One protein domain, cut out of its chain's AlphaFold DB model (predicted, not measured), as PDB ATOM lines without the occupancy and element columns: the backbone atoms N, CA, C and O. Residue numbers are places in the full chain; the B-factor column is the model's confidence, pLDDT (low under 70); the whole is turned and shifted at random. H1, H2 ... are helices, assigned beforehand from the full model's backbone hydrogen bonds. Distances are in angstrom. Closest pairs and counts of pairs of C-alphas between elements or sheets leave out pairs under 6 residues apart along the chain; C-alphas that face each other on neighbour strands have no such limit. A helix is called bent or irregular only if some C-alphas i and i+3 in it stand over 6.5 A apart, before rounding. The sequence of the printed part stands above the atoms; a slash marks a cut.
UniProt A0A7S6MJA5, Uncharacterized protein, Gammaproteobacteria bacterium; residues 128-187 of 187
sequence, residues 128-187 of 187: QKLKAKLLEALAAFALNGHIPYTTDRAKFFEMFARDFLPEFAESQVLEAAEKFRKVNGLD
ATOM      1  N   GLN A 128     -26.078  32.349  42.104       94.19
ATOM      2  CA  GLN A 128     -24.738  32.437  42.683       94.19
ATOM      3  C   GLN A 128     -23.771  33.258  41.826       94.19
ATOM      4  O   GLN A 128     -22.883  33.911  42.371       94.19
ATOM      5  N   LYS A 129     -23.939  33.270  40.496       94.19
ATOM      6  CA  LYS A 129     -23.069  34.047  39.602       94.19
ATOM      7  C   LYS A 129     -23.352  35.533  39.754       94.19
ATOM      8  O   LYS A 129     -22.414  36.321  39.862       94.19
ATOM      9  N   LEU A 130     -24.630  35.910  39.793       90.44
ATOM     10  CA  LEU A 130     -25.034  37.289  40.048       90.44
ATOM     11  C   LEU A 130     -24.562  37.748  41.434       90.44
ATOM     12  O   LEU A 130     -23.944  38.806  41.548       90.44
ATOM     13  N   LYS A 131     -24.784  36.928  42.471       89.81
ATOM     14  CA  LYS A 131     -24.304  37.203  43.834       89.81
ATOM     15  C   LYS A 131     -22.800  37.440  43.893       89.81
ATOM     16  O   LYS A 131     -22.380  38.422  44.497       89.81
ATOM     17  N   ALA A 132     -22.006  36.564  43.277       92.56
ATOM     18  CA  ALA A 132     -20.552  36.680  43.279       92.56
ATOM     19  C   ALA A 132     -20.086  37.992  42.628       92.56
ATOM     20  O   ALA A 132     -19.290  38.710  43.225       92.56
ATOM     21  N   LYS A 133     -20.647  38.358  41.466       90.81
ATOM     22  CA  LYS A 133     -20.312  39.618  40.778       90.81
ATOM     23  C   LYS A 133     -20.708  40.859  41.575       90.81
ATOM     24  O   LYS A 133     -19.936  41.808  41.653       90.81
ATOM     25  N   LEU A 134     -21.901  40.861  42.176       88.38
ATOM     26  CA  LEU A 134     -22.344  41.971  43.026       88.38
ATOM     27  C   LEU A 134     -21.455  42.111  44.266       88.38
ATOM     28  O   LEU A 134     -21.130  43.229  44.654       88.38
ATOM     29  N   LEU A 135     -21.040  40.994  44.870       88.56
ATOM     30  CA  LEU A 135     -20.126  40.996  46.011       88.56
ATOM     31  C   LEU A 135     -18.737  41.525  45.631       88.56
ATOM     32  O   LEU A 135     -18.168  42.311  46.379       88.56
ATOM     33  N   GLU A 136     -18.212  41.135  44.470       90.00
ATOM     34  CA  GLU A 136     -16.938  41.639  43.946       90.00
ATOM     35  C   GLU A 136     -16.994  43.152  43.674       90.00
ATOM     36  O   GLU A 136     -16.101  43.887  44.092       90.00
ATOM     37  N   ALA A 137     -18.083  43.644  43.072       88.06
ATOM     38  CA  ALA A 137     -18.300  45.077  42.860       88.06
ATOM     39  C   ALA A 137     -18.410  45.859  44.184       88.06
ATOM     40  O   ALA A 137     -17.805  46.922  44.332       88.06
ATOM     41  N   LEU A 138     -19.129  45.311  45.171       86.25
ATOM     42  CA  LEU A 138     -19.208  45.860  46.529       86.25
ATOM     43  C   LEU A 138     -17.832  45.913  47.203       86.25
ATOM     44  O   LEU A 138     -17.502  46.914  47.837       86.25
ATOM     45  N   ALA A 139     -17.018  44.864  47.058       87.31
ATOM     46  CA  ALA A 139     -15.666  44.823  47.606       87.31
ATOM     47  C   ALA A 139     -14.758  45.877  46.951       87.31
ATOM     48  O   ALA A 139     -14.047  46.591  47.658       87.31
ATOM     49  N   ALA A 140     -14.827  46.029  45.624       86.88
ATOM     50  CA  ALA A 140     -14.090  47.063  44.897       86.88
ATOM     51  C   ALA A 140     -14.500  48.477  45.335       86.88
ATOM     52  O   ALA A 140     -13.645  49.344  45.501       86.88
ATOM     53  N   PHE A 141     -15.793  48.705  45.588       83.62
ATOM     54  CA  PHE A 141     -16.279  49.964  46.146       83.62
ATOM     55  C   PHE A 141     -15.757  50.208  47.568       83.62
ATOM     56  O   PHE A 141     -15.234  51.285  47.851       83.62
ATOM     57  N   ALA A 142     -15.852  49.210  48.450       82.88
ATOM     58  CA  ALA A 142     -15.409  49.316  49.839       82.88
ATOM     59  C   ALA A 142     -13.899  49.591  49.969       82.88
ATOM     60  O   ALA A 142     -13.463  50.201  50.944       82.88
ATOM     61  N   LEU A 143     -13.109  49.139  48.993       83.38
ATOM     62  CA  LEU A 143     -11.648  49.242  48.973       83.38
ATOM     63  C   LEU A 143     -11.123  50.290  47.978       83.38
ATOM     64  O   LEU A 143      -9.930  50.305  47.687       83.38
ATOM     65  N   ASN A 144     -11.976  51.183  47.463       79.06
ATOM     66  CA  ASN A 144     -11.589  52.130  46.410       79.06
ATOM     67  C   ASN A 144     -10.604  53.231  46.859       79.06
ATOM     68  O   ASN A 144     -10.116  53.983  46.018       79.06
ATOM     69  N   GLY A 145     -10.344  53.377  48.165       71.94
ATOM     70  CA  GLY A 145      -9.407  54.352  48.740       71.94
ATOM     71  C   GLY A 145      -9.841  55.825  48.664       71.94
ATOM     72  O   GLY A 145      -9.270  56.660  49.362       71.94
ATOM     73  N   HIS A 146     -10.859  56.154  47.865       72.06
ATOM     74  CA  HIS A 146     -11.429  57.498  47.734       72.06
ATOM     75  C   HIS A 146     -12.559  57.761  48.736       72.06
ATOM     76  O   HIS A 146     -12.802  58.906  49.114       72.06
ATOM     77  N   ILE A 147     -13.247  56.706  49.172       71.00
ATOM     78  CA  ILE A 147     -14.308  56.738  50.179       71.00
ATOM     79  C   ILE A 147     -13.824  55.907  51.379       71.00
ATOM     80  O   ILE A 147     -13.214  54.857  51.169       71.00
ATOM     81  N   PRO A 148     -14.066  56.338  52.636       70.19
ATOM     82  CA  PRO A 148     -13.763  55.516  53.805       70.19
ATOM     83  C   PRO A 148     -14.386  54.124  53.680       70.19
ATOM     84  O   PRO A 148     -15.531  54.005  53.235       70.19
ATOM     85  N   TYR A 149     -13.642  53.096  54.100       70.00
ATOM     86  CA  TYR A 149     -14.092  51.706  54.052       70.00
ATOM     87  C   TYR A 149     -15.511  51.572  54.608       70.00
ATOM     88  O   TYR A 149     -15.789  51.956  55.747       70.00
ATOM     89  N   THR A 150     -16.408  51.023  53.797       68.25
ATOM     90  CA  THR A 150     -17.797  50.795  54.179       68.25
ATOM     91  C   THR A 150     -18.303  49.495  53.580       68.25
ATOM     92  O   THR A 150     -18.079  49.198  52.410       68.25
ATOM     93  N   THR A 151     -19.004  48.718  54.397       75.75
ATOM     94  CA  THR A 151     -19.723  47.508  53.984       75.75
ATOM     95  C   THR A 151     -21.218  47.771  53.807       75.75
ATOM     96  O   THR A 151     -22.004  46.832  53.667       75.75
ATOM     97  N   ASP A 152     -21.632  49.044  53.832       81.12
ATOM     98  CA  ASP A 152     -23.030  49.432  53.705       81.12
ATOM     99  C   ASP A 152     -23.558  49.135  52.297       81.12
ATOM    100  O   ASP A 152     -23.387  49.892  51.335       81.12
ATOM    101  N   ARG A 153     -24.247  47.999  52.205       79.94
ATOM    102  CA  ARG A 153     -24.882  47.524  50.985       79.94
ATOM    103  C   ARG A 153     -25.960  48.491  50.493       79.94
ATOM    104  O   ARG A 153     -26.099  48.655  49.286       79.94
ATOM    105  N   ALA A 154     -26.738  49.099  51.391       81.88
ATOM    106  CA  ALA A 154     -27.843  49.973  51.001       81.88
ATOM    107  C   ALA A 154     -27.313  51.214  50.280       81.88
ATOM    108  O   ALA A 154     -27.787  51.532  49.192       81.88
ATOM    109  N   LYS A 155     -26.250  51.817  50.821       79.94
ATOM    110  CA  LYS A 155     -25.569  52.958  50.204       79.94
ATOM    111  C   LYS A 155     -24.968  52.625  48.835       79.94
ATOM    112  O   LYS A 155     -25.090  53.420  47.909       79.94
ATOM    113  N   PHE A 156     -24.364  51.444  48.673       81.56
ATOM    114  CA  PHE A 156     -23.874  50.994  47.362       81.56
ATOM    115  C   PHE A 156     -25.006  50.896  46.329       81.56
ATOM    116  O   PHE A 156     -24.880  51.416  45.222       81.56
ATOM    117  N   PHE A 157     -26.131  50.269  46.689       83.50
ATOM    118  CA  PHE A 157     -27.281  50.176  45.788       83.50
ATOM    119  C   PHE A 157     -27.885  51.552  45.490       83.50
ATOM    120  O   PHE A 157     -28.221  51.818  44.345       83.50
ATOM    121  N   GLU A 158     -27.990  52.444  46.469       82.50
ATOM    122  CA  GLU A 158     -28.495  53.803  46.250       82.50
ATOM    123  C   GLU A 158     -27.634  54.589  45.248       82.50
ATOM    124  O   GLU A 158     -28.172  55.250  44.362       82.50
ATOM    125  N   MET A 159     -26.307  54.473  45.349       79.44
ATOM    126  CA  MET A 159     -25.373  55.212  44.498       79.44
ATOM    127  C   MET A 159     -25.230  54.623  43.090       79.44
ATOM    128  O   MET A 159     -25.112  55.387  42.139       79.44
ATOM    129  N   PHE A 160     -25.245  53.292  42.951       80.62
ATOM    130  CA  PHE A 160     -24.865  52.618  41.699       80.62
ATOM    131  C   PHE A 160     -25.977  51.780  41.064       80.62
ATOM    132  O   PHE A 160     -25.738  51.172  40.024       80.62
ATOM    133  N   ALA A 161     -27.192  51.717  41.632       76.50
ATOM    134  CA  ALA A 161     -28.275  50.893  41.073       76.50
ATOM    135  C   ALA A 161     -28.515  51.153  39.583       76.50
ATOM    136  O   ALA A 161     -28.754  50.210  38.838       76.50
ATOM    137  N   ARG A 162     -28.428  52.412  39.144       75.94
ATOM    138  CA  ARG A 162     -28.616  52.777  37.734       75.94
ATOM    139  C   ARG A 162     -27.478  52.318  36.821       75.94
ATOM    140  O   ARG A 162     -27.726  52.108  35.644       75.94
ATOM    141  N   ASP A 163     -26.273  52.121  37.351       79.56
ATOM    142  CA  ASP A 163     -25.088  51.805  36.546       79.56
ATOM    143  C   ASP A 163     -24.972  50.311  36.214       79.56
ATOM    144  O   ASP A 163     -24.329  49.943  35.231       79.56
ATOM    145  N   PHE A 164     -25.581  49.430  37.018       75.25
ATOM    146  CA  PHE A 164     -25.545  47.981  36.775       75.25
ATOM    147  C   PHE A 164     -26.922  47.346  36.534       75.25
ATOM    148  O   PHE A 164     -26.978  46.189  36.105       75.25
ATOM    149  N   LEU A 165     -28.032  48.048  36.798       78.50
ATOM    150  CA  LEU A 165     -29.341  47.597  36.330       78.50
ATOM    151  C   LEU A 165     -29.487  47.969  34.851       78.50
ATOM    152  O   LEU A 165     -29.374  49.145  34.517       78.50
ATOM    153  N   PRO A 166     -29.750  47.001  33.959       76.81
ATOM    154  CA  PRO A 166     -29.975  47.312  32.558       76.81
ATOM    155  C   PRO A 166     -31.192  48.230  32.408       76.81
ATOM    156  O   PRO A 166     -32.254  47.968  32.978       76.81
ATOM    157  N   GLU A 167     -31.044  49.290  31.616       82.88
ATOM    158  CA  GLU A 167     -32.183  50.082  31.170       82.88
ATOM    159  C   GLU A 167     -33.007  49.260  30.175       82.88
ATOM    160  O   GLU A 167     -32.476  48.687  29.221       82.88
ATOM    161  N   PHE A 168     -34.317  49.201  30.401       86.62
ATOM    162  CA  PHE A 168     -35.255  48.579  29.476       86.62
ATOM    163  C   PHE A 168     -36.067  49.672  28.793       86.62
ATOM    164  O   PHE A 168     -36.712  50.480  29.463       86.62
ATOM    165  N   ALA A 169     -36.065  49.681  27.461       90.94
ATOM    166  CA  ALA A 169     -36.961  50.543  26.706       90.94
ATOM    167  C   ALA A 169     -38.419  50.126  26.952       90.94
ATOM    168  O   ALA A 169     -38.723  48.939  27.103       90.94
ATOM    169  N   GLU A 170     -39.341  51.090  26.929       91.88
ATOM    170  CA  GLU A 170     -40.775  50.832  27.127       91.88
ATOM    171  C   GLU A 170     -41.303  49.744  26.177       91.88
ATOM    172  O   GLU A 170     -42.017  48.834  26.598       91.88
ATOM    173  N   SER A 171     -40.872  49.765  24.912       94.62
ATOM    174  CA  SER A 171     -41.237  48.765  23.903       94.62
ATOM    175  C   SER A 171     -40.838  47.337  24.289       94.62
ATOM    176  O   SER A 171     -41.615  46.408  24.070       94.62
ATOM    177  N   GLN A 172     -39.673  47.150  24.917       94.00
ATOM    178  CA  GLN A 172     -39.206  45.837  25.373       94.00
ATOM    179  C   GLN A 172     -40.053  45.318  26.536       94.00
ATOM    180  O   GLN A 172     -40.365  44.129  26.604       94.00
ATOM    181  N   VAL A 173     -40.455  46.211  27.444       93.06
ATOM    182  CA  VAL A 173     -41.329  45.862  28.571       93.06
ATOM    183  C   VAL A 173     -42.714  45.459  28.066       93.06
ATOM    184  O   VAL A 173     -43.256  44.448  28.515       93.06
ATOM    185  N   LEU A 174     -43.268  46.199  27.102       94.19
ATOM    186  CA  LEU A 174     -44.551  45.873  26.478       94.19
ATOM    187  C   LEU A 174     -44.506  44.523  25.753       94.19
ATOM    188  O   LEU A 174     -45.389  43.690  25.959       94.19
ATOM    189  N   GLU A 175     -43.458  44.262  24.969       96.19
ATOM    190  CA  GLU A 175     -43.275  42.976  24.288       96.19
ATOM    191  C   GLU A 175     -43.164  41.815  25.290       96.19
ATOM    192  O   GLU A 175     -43.822  40.779  25.136       96.19
ATOM    193  N   ALA A 176     -42.385  41.993  26.361       94.50
ATOM    194  CA  ALA A 176     -42.252  40.997  27.417       94.50
ATOM    195  C   ALA A 176     -43.585  40.741  28.139       94.50
ATOM    196  O   ALA A 176     -43.918  39.585  28.419       94.50
ATOM    197  N   ALA A 177     -44.372  41.786  28.404       93.69
ATOM    198  CA  ALA A 177     -45.687  41.673  29.025       93.69
ATOM    199  C   ALA A 177     -46.693  40.937  28.124       93.69
ATOM    200  O   ALA A 177     -47.429  40.074  28.606       93.69
ATOM    201  N   GLU A 178     -46.703  41.223  26.820       94.62
ATOM    202  CA  GLU A 178     -47.524  40.508  25.834       94.62
ATOM    203  C   GLU A 178     -47.134  39.032  25.738       94.62
ATOM    204  O   GLU A 178     -47.985  38.142  25.802       94.62
ATOM    205  N   LYS A 179     -45.832  38.743  25.655       95.62
ATOM    206  CA  LYS A 179     -45.335  37.365  25.650       95.62
ATOM    207  C   LYS A 179     -45.727  36.629  26.928       95.62
ATOM    208  O   LYS A 179     -46.201  35.497  26.860       95.62
ATOM    209  N   PHE A 180     -45.573  37.270  28.086       93.94
ATOM    210  CA  PHE A 180     -45.981  36.707  29.370       93.94
ATOM    211  C   PHE A 180     -47.485  36.420  29.408       93.94
ATOM    212  O   PHE A 180     -47.885  35.343  29.849       93.94
ATOM    213  N   ARG A 181     -48.316  37.342  28.910       91.88
ATOM    214  CA  ARG A 181     -49.771  37.165  28.837       91.88
ATOM    215  C   ARG A 181     -50.144  35.925  28.027       91.88
ATOM    216  O   ARG A 181     -50.861  35.072  28.545       91.88
ATOM    217  N   LYS A 182     -49.582  35.791  26.821       92.44
ATOM    218  CA  LYS A 182     -49.845  34.673  25.899       92.44
ATOM    219  C   LYS A 182     -49.380  33.332  26.458       92.44
ATOM    220  O   LYS A 182     -50.150  32.379  26.490       92.44
ATOM    221  N   VAL A 183     -48.137  33.261  26.943       91.81
ATOM    222  CA  VAL A 183     -47.552  32.019  27.485       91.81
ATOM    223  C   VAL A 183     -48.350  31.489  28.677       91.81
ATOM    224  O   VAL A 183     -48.436  30.280  28.863       91.81
ATOM    225  N   ASN A 184     -48.944  32.382  29.470       88.19
ATOM    226  CA  ASN A 184     -49.678  32.012  30.677       88.19
ATOM    227  C   ASN A 184     -51.208  32.060  30.508       88.19
ATOM    228  O   ASN A 184     -51.925  31.945  31.500       88.19
ATOM    229  N   GLY A 185     -51.719  32.239  29.283       84.94
ATOM    230  CA  GLY A 185     -53.157  32.209  28.992       84.94
ATOM    231  C   GLY A 185     -53.981  33.286  29.712       84.94
ATOM    232  O   GLY A 185     -55.138  33.036  30.062       84.94
ATOM    233  N   LEU A 186     -53.392  34.465  29.941       86.00
ATOM    234  CA  LEU A 186     -53.989  35.588  30.681       86.00
ATOM    235  C   LEU A 186     -54.877  36.502  29.818       86.00
ATOM    236  O   LEU A 186     -55.153  37.637  30.219       86.00
ATOM    237  N   ASP A 187     -55.276  36.031  28.642       77.69
ATOM    238  CA  ASP A 187     -56.242  36.698  27.766       77.69
ATOM    239  C   ASP A 187     -57.671  36.549  28.296       77.69
ATOM    240  O   ASP A 187     -58.030  35.418  28.721       77.69
TER     241      ASP A 187
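AT A GLANCE: This is residues 128 to 187 of the 187 residues of an uncharacterized protein of Gammaproteobacteria bacterium (UniProt A0A7S6MJA5). An extended chain of three helices: H1 and H2 make a loose corner at one end, where the last part of H1 meets the first part of H2, and H3 sticks out as an arm at the other end, with no helix packed on it. The link of residues 143 to 152 loops round between H1 and H2, while the stretch of residues 165 to 169 runs from H2 to H3. The printed part has 60 residues with three named helices, H1, H2 and H3 in that order along the chain, and no named strand; its class is all helix. The whole is extended, with a radius of gyration of the C-alphas of 17.5 A, and spans 53 by 24 by 14 A.

HOW THE PARTS SIT: The longest helix by residues is H1, residues 128 to 142, and its residues 128 to 133 stand free. H1 only just touches H2, residues 153 to 164, with 3 pairs of C-alphas within 8 A. The closest C-alphas of the two are those of Leu 138 and Phe 156, 7.0 A apart. H1 touches H2 with residues 138 to 141 alone, and H2 touches H1 with residues 153 to 156 alone. Their lines are about perpendicular, but only just, at 71 degrees, and their centres are 11.8 A apart. Residues 158 to 163 of H2 stand free. H3, residues 170 to 183, is apart from H1 and from H2. Residues 165 to 177 stand free, of which 170 to 177 belong to H3, as do residues 179 to 185, of which 179 to 183 belong to H3. In H1 and H3 every O i to N i+4 pair is within hydrogen-bond range; in H2 it is 6 of 8.

IN THESE COORDINATES: H1 runs from Gln 128, C-alpha at (-24.738, 32.437, 42.683), to Ala 142, 20.6 A from first to last C-alpha. H2 runs from Arg 153, C-alpha at (-24.882, 47.524, 50.985), to Phe 164, 14.2 A from first to last C-alpha. H2 is irregular: C-alphas 159 and 162 are 7.9 A apart, and its line is a rough one. H3 runs from Glu 170 to Val 183, C-alpha at (-47.552, 32.019, 27.485), and is 20.0 A long.

THE WHOLE: The outline is a rod, and the two C-alphas farthest apart, those of Gly 145 and Asp 187, are 54.3 A apart. The printed part has no cut and ends at Asp 187, the chain's last residue. The link from H1 to H2, 10 residues, is short; that from H2 to H3, 5 residues, is tight; no link is long. The mean pLDDT of the printed part is 85.0, and one residue, Thr 150, is under 70.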